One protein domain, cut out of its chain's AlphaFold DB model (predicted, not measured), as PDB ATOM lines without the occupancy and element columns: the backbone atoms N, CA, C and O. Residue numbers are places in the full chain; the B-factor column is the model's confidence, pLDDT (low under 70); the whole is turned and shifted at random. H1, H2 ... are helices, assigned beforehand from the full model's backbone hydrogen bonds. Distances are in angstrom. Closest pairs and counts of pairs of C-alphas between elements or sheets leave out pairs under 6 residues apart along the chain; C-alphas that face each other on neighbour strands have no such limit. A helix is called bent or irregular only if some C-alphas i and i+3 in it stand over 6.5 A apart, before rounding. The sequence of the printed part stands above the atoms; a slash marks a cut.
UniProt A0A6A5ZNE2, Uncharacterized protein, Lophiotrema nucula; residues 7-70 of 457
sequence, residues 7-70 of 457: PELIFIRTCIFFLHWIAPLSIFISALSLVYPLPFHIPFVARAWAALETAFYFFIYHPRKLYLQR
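Overview. This is residues 7 to 70 of the 457 residues of an uncharacterized protein of Lophiotrema nucula (UniProt A0A6A5ZNE2). Two long helices, the bent H1 and then H2, cross as a lopsided X, from which residues 7 to 21 and 59 to 70 stick out. The printed part has 64 residues and no named strand: all helix. It is loose, radius of gyration of the C-alphas 14.8 A, spanning 39 by 38 by 16 A.

Arrangement. Look first at H1, residues 7 to 35, by its hydrogen bonds assigned as one helix but bent: C-alphas 20 and 23 are 6.8 A apart. H2, residues 44 to 68, touches arm H1b, residues 23 to 35, with residues 47 to 57 alone; the closest C-alphas, of Ser 26 and Ala 50, are 4.2 A apart. They run opposite ways at a steep 61 degrees. In H1b and arm H1a, residues 7 to 20, every O i to N i+4 pair is within hydrogen-bond range; in H2, 19 of 21.

Along the chain. Find C-alpha 7 at (-4.190, 30.562, -46.476); H1a runs 20.1 A, H1b 18.7 A. H2 runs 34.3 A to C-alpha 68 at (-30.851, 8.132, -54.814).

Size, cuts and confidence. The printed part has no cut; its link is short. Residues 38 to 39 are under pLDDT 70.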
ATOM      1  N   PRO A   7      -3.034  29.796 -46.946       83.19
ATOM      2  CA  PRO A   7      -4.190  30.562 -46.476       83.19
ATOM      3  C   PRO A   7      -5.502  30.181 -47.171       83.19
ATOM      4  O   PRO A   7      -6.516  29.999 -46.502       83.19
ATOM      5  N   GLU A   8      -5.486  29.991 -48.493       74.38
ATOM      6  CA  GLU A   8      -6.672  29.565 -49.246       74.38
ATOM      7  C   GLU A   8      -7.146  28.176 -48.806       74.38
ATOM      8  O   GLU A   8      -8.342  27.945 -48.628       74.38
ATOM      9  N   LEU A   9      -6.208  27.262 -48.543       73.00
ATOM     10  CA  LEU A   9      -6.529  25.942 -48.013       73.00
ATOM     11  C   LEU A   9      -7.215  26.022 -46.642       73.00
ATOM     12  O   LEU A   9      -8.198  25.313 -46.410       73.00
ATOM     13  N   ILE A  10      -6.698  26.858 -45.739       81.94
ATOM     14  CA  ILE A  10      -7.272  27.064 -44.402       81.94
ATOM     15  C   ILE A  10      -8.673  27.664 -44.518       81.94
ATOM     16  O   ILE A  10      -9.608  27.152 -43.897       81.94
ATOM     17  N   PHE A  11      -8.840  28.699 -45.344       82.25
ATOM     18  CA  PHE A  11     -10.127  29.351 -45.578       82.25
ATOM     19  C   PHE A  11     -11.188  28.351 -46.048       82.25
ATOM     20  O   PHE A  11     -12.269  28.247 -45.468       82.25
ATOM     21  N   ILE A  12     -10.848  27.550 -47.054       77.44
ATOM     22  CA  ILE A  12     -11.743  26.545 -47.615       77.44
ATOM     23  C   ILE A  12     -12.112  25.488 -46.570       77.44
ATOM     24  O   ILE A  12     -13.294  25.192 -46.403       77.44
ATOM     25  N   ARG A  13     -11.135  24.938 -45.834       79.25
ATOM     26  CA  ARG A  13     -11.394  23.958 -44.758       79.25
ATOM     27  C   ARG A  13     -12.300  24.501 -43.674       79.25
ATOM     28  O   ARG A  13     -13.166  23.785 -43.187       79.25
ATOM     29  N   THR A  14     -12.108  25.764 -43.336       84.69
ATOM     30  CA  THR A  14     -12.934  26.467 -42.367       84.69
ATOM     31  C   THR A  14     -14.371  26.588 -42.877       84.69
ATOM     32  O   THR A  14     -15.302  26.236 -42.159       84.69
ATOM     33  N   CYS A  15     -14.565  26.973 -44.146       85.12
ATOM     34  CA  CYS A  15     -15.888  27.010 -44.775       85.12
ATOM     35  C   CYS A  15     -16.564  25.635 -44.750       85.12
ATOM     36  O   CYS A  15     -17.701  25.520 -44.310       85.12
ATOM     37  N   ILE A  16     -15.854  24.586 -45.167       82.06
ATOM     38  CA  ILE A  16     -16.354  23.205 -45.146       82.06
ATOM     39  C   ILE A  16     -16.798  22.830 -43.744       82.06
ATOM     40  O   ILE A  16     -17.932  22.400 -43.565       82.06
ATOM     41  N   PHE A  17     -15.925  23.020 -42.758       86.00
ATOM     42  CA  PHE A  17     -16.223  22.707 -41.371       86.00
ATOM     43  C   PHE A  17     -17.521  23.389 -40.932       86.00
ATOM     44  O   PHE A  17     -18.460  22.706 -40.530       86.00
ATOM     45  N   PHE A  18     -17.631  24.709 -41.099       88.25
ATOM     46  CA  PHE A  18     -18.839  25.434 -40.710       88.25
ATOM     47  C   PHE A  18     -20.092  24.899 -41.393       88.25
ATOM     48  O   PHE A  18     -21.103  24.678 -40.735       88.25
ATOM     49  N   LEU A  19     -20.012  24.643 -42.695       88.12
ATOM     50  CA  LEU A  19     -21.151  24.242 -43.506       88.12
ATOM     51  C   LEU A  19     -21.658  22.831 -43.172       88.12
ATOM     52  O   LEU A  19     -22.870  22.609 -43.187       88.12
ATOM     53  N   HIS A  20     -20.766  21.915 -42.780       86.31
ATOM     54  CA  HIS A  20     -21.138  20.580 -42.292       86.31
ATOM     55  C   HIS A  20     -21.805  20.618 -40.920       86.31
ATOM     56  O   HIS A  20     -22.693  19.810 -40.645       86.31
ATOM     57  N   TRP A  21     -21.431  21.580 -40.076       91.06
ATOM     58  CA  TRP A  21     -22.018  21.745 -38.748       91.06
ATOM     59  C   TRP A  21     -23.380  22.449 -38.753       91.06
ATOM     60  O   TRP A  21     -24.100  22.342 -37.763       91.06
ATOM     61  N   ILE A  22     -23.795  23.089 -39.856       92.62
ATOM     62  CA  ILE A  22     -25.087  23.796 -39.931       92.62
ATOM     63  C   ILE A  22     -26.257  22.872 -39.593       92.62
ATOM     64  O   ILE A  22     -27.054  23.206 -38.717       92.62
ATOM     65  N   ALA A  23     -26.374  21.720 -40.255       91.44
ATOM     66  CA  ALA A  23     -27.516  20.834 -40.043       91.44
ATOM     67  C   ALA A  23     -27.520  20.185 -38.643       91.44
ATOM     68  O   ALA A  23     -28.544  20.294 -37.968       91.44
ATOM     69  N   PRO A  24     -26.415  19.591 -38.137       93.81
ATOM     70  CA  PRO A  24     -26.362  19.073 -36.768       93.81
ATOM     71  C   PRO A  24     -26.691  20.125 -35.702       93.81
ATOM     72  O   PRO A  24     -27.490  19.852 -34.808       93.81
ATOM     73  N   LEU A  25     -26.133  21.338 -35.814       93.38
ATOM     74  CA  LEU A  25     -26.417  22.423 -34.869       93.38
ATOM     75  C   LEU A  25     -27.870  22.889 -34.966       93.38
ATOM     76  O   LEU A  25     -28.508  23.114 -33.942       93.38
ATOM     77  N   SER A  26     -28.415  22.990 -36.179       94.12
ATOM     78  CA  SER A  26     -29.812  23.377 -36.396       94.12
ATOM     79  C   SER A  26     -30.784  22.370 -35.786       94.12
ATOM     80  O   SER A  26     -31.735  22.772 -35.111       94.12
ATOM     81  N   ILE A  27     -30.511  21.071 -35.953       94.25
ATOM     82  CA  ILE A  27     -31.290  19.982 -35.351       94.25
ATOM     83  C   ILE A  27     -31.187  20.047 -33.825       94.25
ATOM     84  O   ILE A  27     -32.209  19.976 -33.143       94.25
ATOM     85  N   PHE A  28     -29.979  20.235 -33.286       92.50
ATOM     86  CA  PHE A  28     -29.756  20.341 -31.845       92.50
ATOM     87  C   PHE A  28     -30.497  21.536 -31.230       92.50
ATOM     88  O   PHE A  28     -31.224  21.365 -30.255       92.50
ATOM     89  N   ILE A  29     -30.384  22.729 -31.825       89.44
ATOM     90  CA  ILE A  29     -31.079  23.942 -31.365       89.44
ATOM     91  C   ILE A  29     -32.598  23.760 -31.444       89.44
ATOM     92  O   ILE A  29     -33.309  24.134 -30.509       89.44
ATOM     93  N   SER A  30     -33.099  23.171 -32.534       90.44
ATOM     94  CA  SER A  30     -34.534  22.928 -32.718       90.44
ATOM     95  C   SER A  30     -35.068  21.931 -31.689       90.44
ATOM     96  O   SER A  30     -36.108  22.184 -31.091       90.44
ATOM     97  N   ALA A  31     -34.337  20.847 -31.415       89.88
ATOM     98  CA  ALA A  31     -34.702  19.866 -30.394       89.88
ATOM     99  C   ALA A  31     -34.647  20.460 -28.978       89.88
ATOM    100  O   ALA A  31     -35.580  20.286 -28.198       89.88
ATOM    101  N   LEU A  32     -33.592  21.213 -28.654       86.88
ATOM    102  CA  LEU A  32     -33.426  21.835 -27.340       86.88
ATOM    103  C   LEU A  32     -34.531  22.861 -27.058       86.88
ATOM    104  O   LEU A  32     -35.067  22.888 -25.952       86.88
ATOM    105  N   SER A  33     -34.927  23.636 -28.074       83.31
ATOM    106  CA  SER A  33     -36.014  24.623 -27.982       83.31
ATOM    107  C   SER A  33     -37.394  24.001 -27.724       83.31
ATOM    108  O   SER A  33     -38.293  24.712 -27.281       83.31
ATOM    109  N   LEU A  34     -37.582  22.707 -28.011       82.62
ATOM    110  CA  LEU A  34     -38.825  21.981 -27.721       82.62
ATOM    111  C   LEU A  34     -38.893  21.480 -26.273       82.62
ATOM    112  O   LEU A  34     -39.989  21.283 -25.756       82.62
ATOM    113  N   VAL A  35     -37.742  21.247 -25.636       81.50
ATOM    114  CA  VAL A  35     -37.658  20.600 -24.316       81.50
ATOM    115  C   VAL A  35     -37.386  21.608 -23.200       81.50
ATOM    116  O   VAL A  35     -37.915  21.457 -22.103       81.50
ATOM    117  N   TYR A  36     -36.592  22.649 -23.467       75.81
ATOM    118  CA  TYR A  36     -36.195  23.631 -22.462       75.81
ATOM    119  C   TYR A  36     -36.403  25.067 -22.958       75.81
ATOM    120  O   TYR A  36     -36.036  25.386 -24.095       75.81
ATOM    121  N   PRO A  37     -36.907  25.982 -22.107       70.38
ATOM    122  CA  PRO A  37     -36.775  27.404 -22.371       70.38
ATOM    123  C   PRO A  37     -35.282  27.746 -22.313       70.38
ATOM    124  O   PRO A  37     -34.645  27.647 -21.264       70.38
ATOM    125  N   LEU A  38     -34.701  28.077 -23.466       67.62
ATOM    126  CA  LEU A  38     -33.281  28.399 -23.564       67.62
ATOM    127  C   LEU A  38     -32.937  29.572 -22.625       67.62
ATOM    128  O   LEU A  38     -33.629  30.591 -22.669       67.62
ATOM    129  N   PRO A  39     -31.858  29.478 -21.824       66.12
ATOM    130  CA  PRO A  39     -31.483  30.516 -20.858       66.12
ATOM    131  C   PRO A  39     -30.972  31.811 -21.514       66.12
ATOM    132  O   PRO A  39     -30.777  32.812 -20.830       66.12
ATOM    133  N   PHE A  40     -30.765  31.810 -22.835       71.44
ATOM    134  CA  PHE A  40     -30.296  32.951 -23.621       71.44
ATOM    135  C   PHE A  40     -31.242  33.223 -24.801       71.44
ATOM    136  O   PHE A  40     -31.766  32.297 -25.425       71.44
ATOM    137  N   HIS A  41     -31.431  34.499 -25.150       74.38
ATOM    138  CA  HIS A  41     -32.283  34.906 -26.270       74.38
ATOM    139  C   HIS A  41     -31.616  34.629 -27.624       74.38
ATOM    140  O   HIS A  41     -30.802  35.416 -28.101       74.38
ATOM    141  N   ILE A  42     -32.007  33.538 -28.290       76.75
ATOM    142  CA  ILE A  42     -31.667  33.333 -29.703       76.75
ATOM    143  C   ILE A  42     -32.591  34.209 -30.571       76.75
ATOM    144  O   ILE A  42     -33.822  34.079 -30.458       76.75
ATOM    145  N   PRO A  43     -32.040  35.057 -31.469       86.19
ATOM    146  CA  PRO A  43     -32.834  35.872 -32.382       86.19
ATOM    147  C   PRO A  43     -33.864  35.033 -33.138       86.19
ATOM    148  O   PRO A  43     -33.579  33.911 -33.563       86.19
ATOM    149  N   PHE A  44     -35.064  35.585 -33.338       85.69
ATOM    150  CA  PHE A  44     -36.151  34.888 -34.033       85.69
ATOM    151  C   PHE A  44     -35.714  34.345 -35.402       85.69
ATOM    152  O   PHE A  44     -35.985  33.190 -35.711       85.69
ATOM    153  N   VAL A  45     -34.964  35.140 -36.172       89.00
ATOM    154  CA  VAL A  45     -34.449  34.752 -37.496       89.00
ATOM    155  C   VAL A  45     -33.558  33.511 -37.417       89.00
ATOM    156  O   VAL A  45     -33.720  32.594 -38.215       89.00
ATOM    157  N   ALA A  46     -32.660  33.440 -36.431       88.62
ATOM    158  CA  ALA A  46     -31.769  32.295 -36.259       88.62
ATOM    159  C   ALA A  46     -32.539  31.027 -35.851       88.62
ATOM    160  O   ALA A  46     -32.261  29.950 -36.375       88.62
ATOM    161  N   ARG A  47     -33.554  31.148 -34.981       88.56
ATOM    162  CA  ARG A  47     -34.444  30.022 -34.640       88.56
ATOM    163  C   ARG A  47     -35.262  29.550 -35.838       88.56
ATOM    164  O   ARG A  47     -35.347  28.350 -36.077       88.56
ATOM    165  N   ALA A  48     -35.834  30.480 -36.602       91.75
ATOM    166  CA  ALA A  48     -36.590  30.160 -37.808       91.75
ATOM    167  C   ALA A  48     -35.703  29.458 -38.848       91.75
ATOM    168  O   ALA A  48     -36.105  28.443 -39.411       91.75
ATOM    169  N   TRP A  49     -34.474  29.939 -39.050       94.81
ATOM    170  CA  TRP A  49     -33.518  29.309 -39.958       94.81
ATOM    171  C   TRP A  49     -33.115  27.903 -39.502       94.81
ATOM    172  O   TRP A  49     -33.145  26.973 -40.304       94.81
ATOM    173  N   ALA A  50     -32.824  27.714 -38.211       94.44
ATOM    174  CA  ALA A  50     -32.526  26.394 -37.652       94.44
ATOM    175  C   ALA A  50     -33.699  25.409 -37.829       94.44
ATOM    176  O   ALA A  50     -33.489  24.242 -38.171       94.44
ATOM    177  N   ALA A  51     -34.939  25.878 -37.666       94.44
ATOM    178  CA  ALA A  51     -36.126  25.070 -37.927       94.44
ATOM    179  C   ALA A  51     -36.254  24.698 -39.416       94.44
ATOM    180  O   ALA A  51     -36.556  23.549 -39.733       94.44
ATOM    181  N   LEU A  52     -35.976  25.633 -40.333       96.44
ATOM    182  CA  LEU A  52     -35.983  25.379 -41.779       96.44
ATOM    183  C   LEU A  52     -34.893  24.389 -42.207       96.44
ATOM    184  O   LEU A  52     -35.183  23.476 -42.974       96.44
ATOM    185  N   GLU A  53     -33.669  24.522 -41.695       96.88
ATOM    186  CA  GLU A  53     -32.571  23.571 -41.929       96.88
ATOM    187  C   GLU A  53     -32.927  22.170 -41.415       96.88
ATOM    188  O   GLU A  53     -32.758  21.173 -42.119       96.88
ATOM    189  N   THR A  54     -33.505  22.093 -40.214       96.25
ATOM    190  CA  THR A  54     -33.981  20.836 -39.620       96.25
ATOM    191  C   THR A  54     -35.065  20.193 -40.483       96.25
ATOM    192  O   THR A  54     -34.978  19.012 -40.824       96.25
ATOM    193  N   ALA A  55     -36.068  20.971 -40.900       96.62
ATOM    194  CA  ALA A  55     -37.126  20.497 -41.783       96.62
ATOM    195  C   ALA A  55     -36.565  20.042 -43.140       96.62
ATOM    196  O   ALA A  55     -36.916  18.971 -43.633       96.62
ATOM    197  N   PHE A  56     -35.645  20.806 -43.731       96.31
ATOM    198  CA  PHE A  56     -34.998  20.451 -44.989       96.31
ATOM    199  C   PHE A  56     -34.216  19.133 -44.874       96.31
ATOM    200  O   PHE A  56     -34.307  18.275 -45.758       96.31
ATOM    201  N   TYR A  57     -33.505  18.921 -43.765       95.12
ATOM    202  CA  TYR A  57     -32.791  17.675 -43.503       95.12
ATOM    203  C   TYR A  57     -33.734  16.462 -43.486       95.12
ATOM    204  O   TYR A  57     -33.516  15.497 -44.228       95.12
ATOM    205  N   PHE A  58     -34.798  16.512 -42.679       96.12
ATOM    206  CA  PHE A  58     -35.692  15.368 -42.477       96.12
ATOM    207  C   PHE A  58     -36.689  15.148 -43.618       96.12
ATOM    208  O   PHE A  58     -36.951  14.001 -43.967       96.12
ATOM    209  N   PHE A  59     -37.227  16.210 -44.220       95.75
ATOM    210  CA  PHE A  59     -38.290  16.096 -45.224       95.75
ATOM    211  C   PHE A  59     -37.783  16.107 -46.669       95.75
ATOM    212  O   PHE A  59     -38.462  15.577 -47.545       95.75
ATOM    213  N   ILE A  60     -36.596  16.662 -46.942       93.75
ATOM    214  CA  ILE A  60     -36.047  16.733 -48.306       93.75
ATOM    215  C   ILE A  60     -34.827  15.829 -48.455       93.75
ATOM    216  O   ILE A  60     -34.822  14.935 -49.304       93.75
ATOM    217  N   TYR A  61     -33.787  16.035 -47.645       92.38
ATOM    218  CA  TYR A  61     -32.533  15.302 -47.807       92.38
ATOM    219  C   TYR A  61     -32.674  13.817 -47.470       92.38
ATOM    220  O   TYR A  61     -32.273  12.983 -48.281       92.38
ATOM    221  N   HIS A  62     -33.250  13.465 -46.317       92.00
ATOM    222  CA  HIS A  62     -33.321  12.070 -45.879       92.00
ATOM    223  C   HIS A  62     -34.126  11.170 -46.845       92.00
ATOM    224  O   HIS A  62     -33.581  10.152 -47.286       92.00
ATOM    225  N   PRO A  63     -35.341  11.540 -47.305       93.56
ATOM    226  CA  PRO A  63     -36.079  10.745 -48.289       93.56
ATOM    227  C   PRO A  63     -35.353  10.663 -49.636       93.56
ATOM    228  O   PRO A  63     -35.272   9.591 -50.238       93.56
ATOM    229  N   ARG A  64     -34.749  11.772 -50.097       90.94
ATOM    230  CA  ARG A  64     -33.941  11.771 -51.329       90.94
ATOM    231  C   ARG A  64     -32.715  10.880 -51.212       90.94
ATOM    232  O   ARG A  64     -32.377  10.220 -52.187       90.94
ATOM    233  N   LYS A  65     -32.057  10.836 -50.051       88.88
ATOM    234  CA  LYS A  65     -30.935   9.929 -49.795       88.88
ATOM    235  C   LYS A  65     -31.382   8.488 -49.999       88.88
ATOM    236  O   LYS A  65     -30.741   7.768 -50.747       88.88
ATOM    237  N   LEU A  66     -32.513   8.079 -49.429       89.12
ATOM    238  CA  LEU A  66     -33.034   6.722 -49.625       89.12
ATOM    239  C   LEU A  66     -33.357   6.423 -51.100       89.12
ATOM    240  O   LEU A  66     -33.039   5.341 -51.592       89.12
ATOM    241  N   TYR A  67     -33.942   7.384 -51.821       87.81
ATOM    242  CA  TYR A  67     -34.264   7.246 -53.246       87.81
ATOM    243  C   TYR A  67     -33.017   7.126 -54.138       87.81
ATOM    244  O   TYR A  67     -32.923   6.214 -54.959       87.81
ATOM    245  N   LEU A  68     -32.041   8.020 -53.961       85.94
ATOM    246  CA  LEU A  68     -30.851   8.132 -54.814       85.94
ATOM    247  C   LEU A  68     -29.811   7.024 -54.571       85.94
ATOM    248  O   LEU A  68     -28.933   6.821 -55.405       85.94
ATOM    249  N   GLN A  69     -29.921   6.281 -53.468       84.25
ATOM    250  CA  GLN A  69     -29.064   5.122 -53.172       84.25
ATOM    251  C   GLN A  69     -29.461   3.849 -53.928       84.25
ATOM    252  O   GLN A  69     -28.770   2.835 -53.821       84.25
ATOM    253  N   ARG A  70     -30.568   3.871 -54.680       82.50
ATOM    254  CA  ARG A  70     -30.968   2.753 -55.543       82.50
ATOM    255  C   ARG A  70     -29.971   2.570 -56.695       82.50
ATOM    256  O   ARG A  70     -29.254   3.499 -57.073       82.50
TER     257      ARG A  70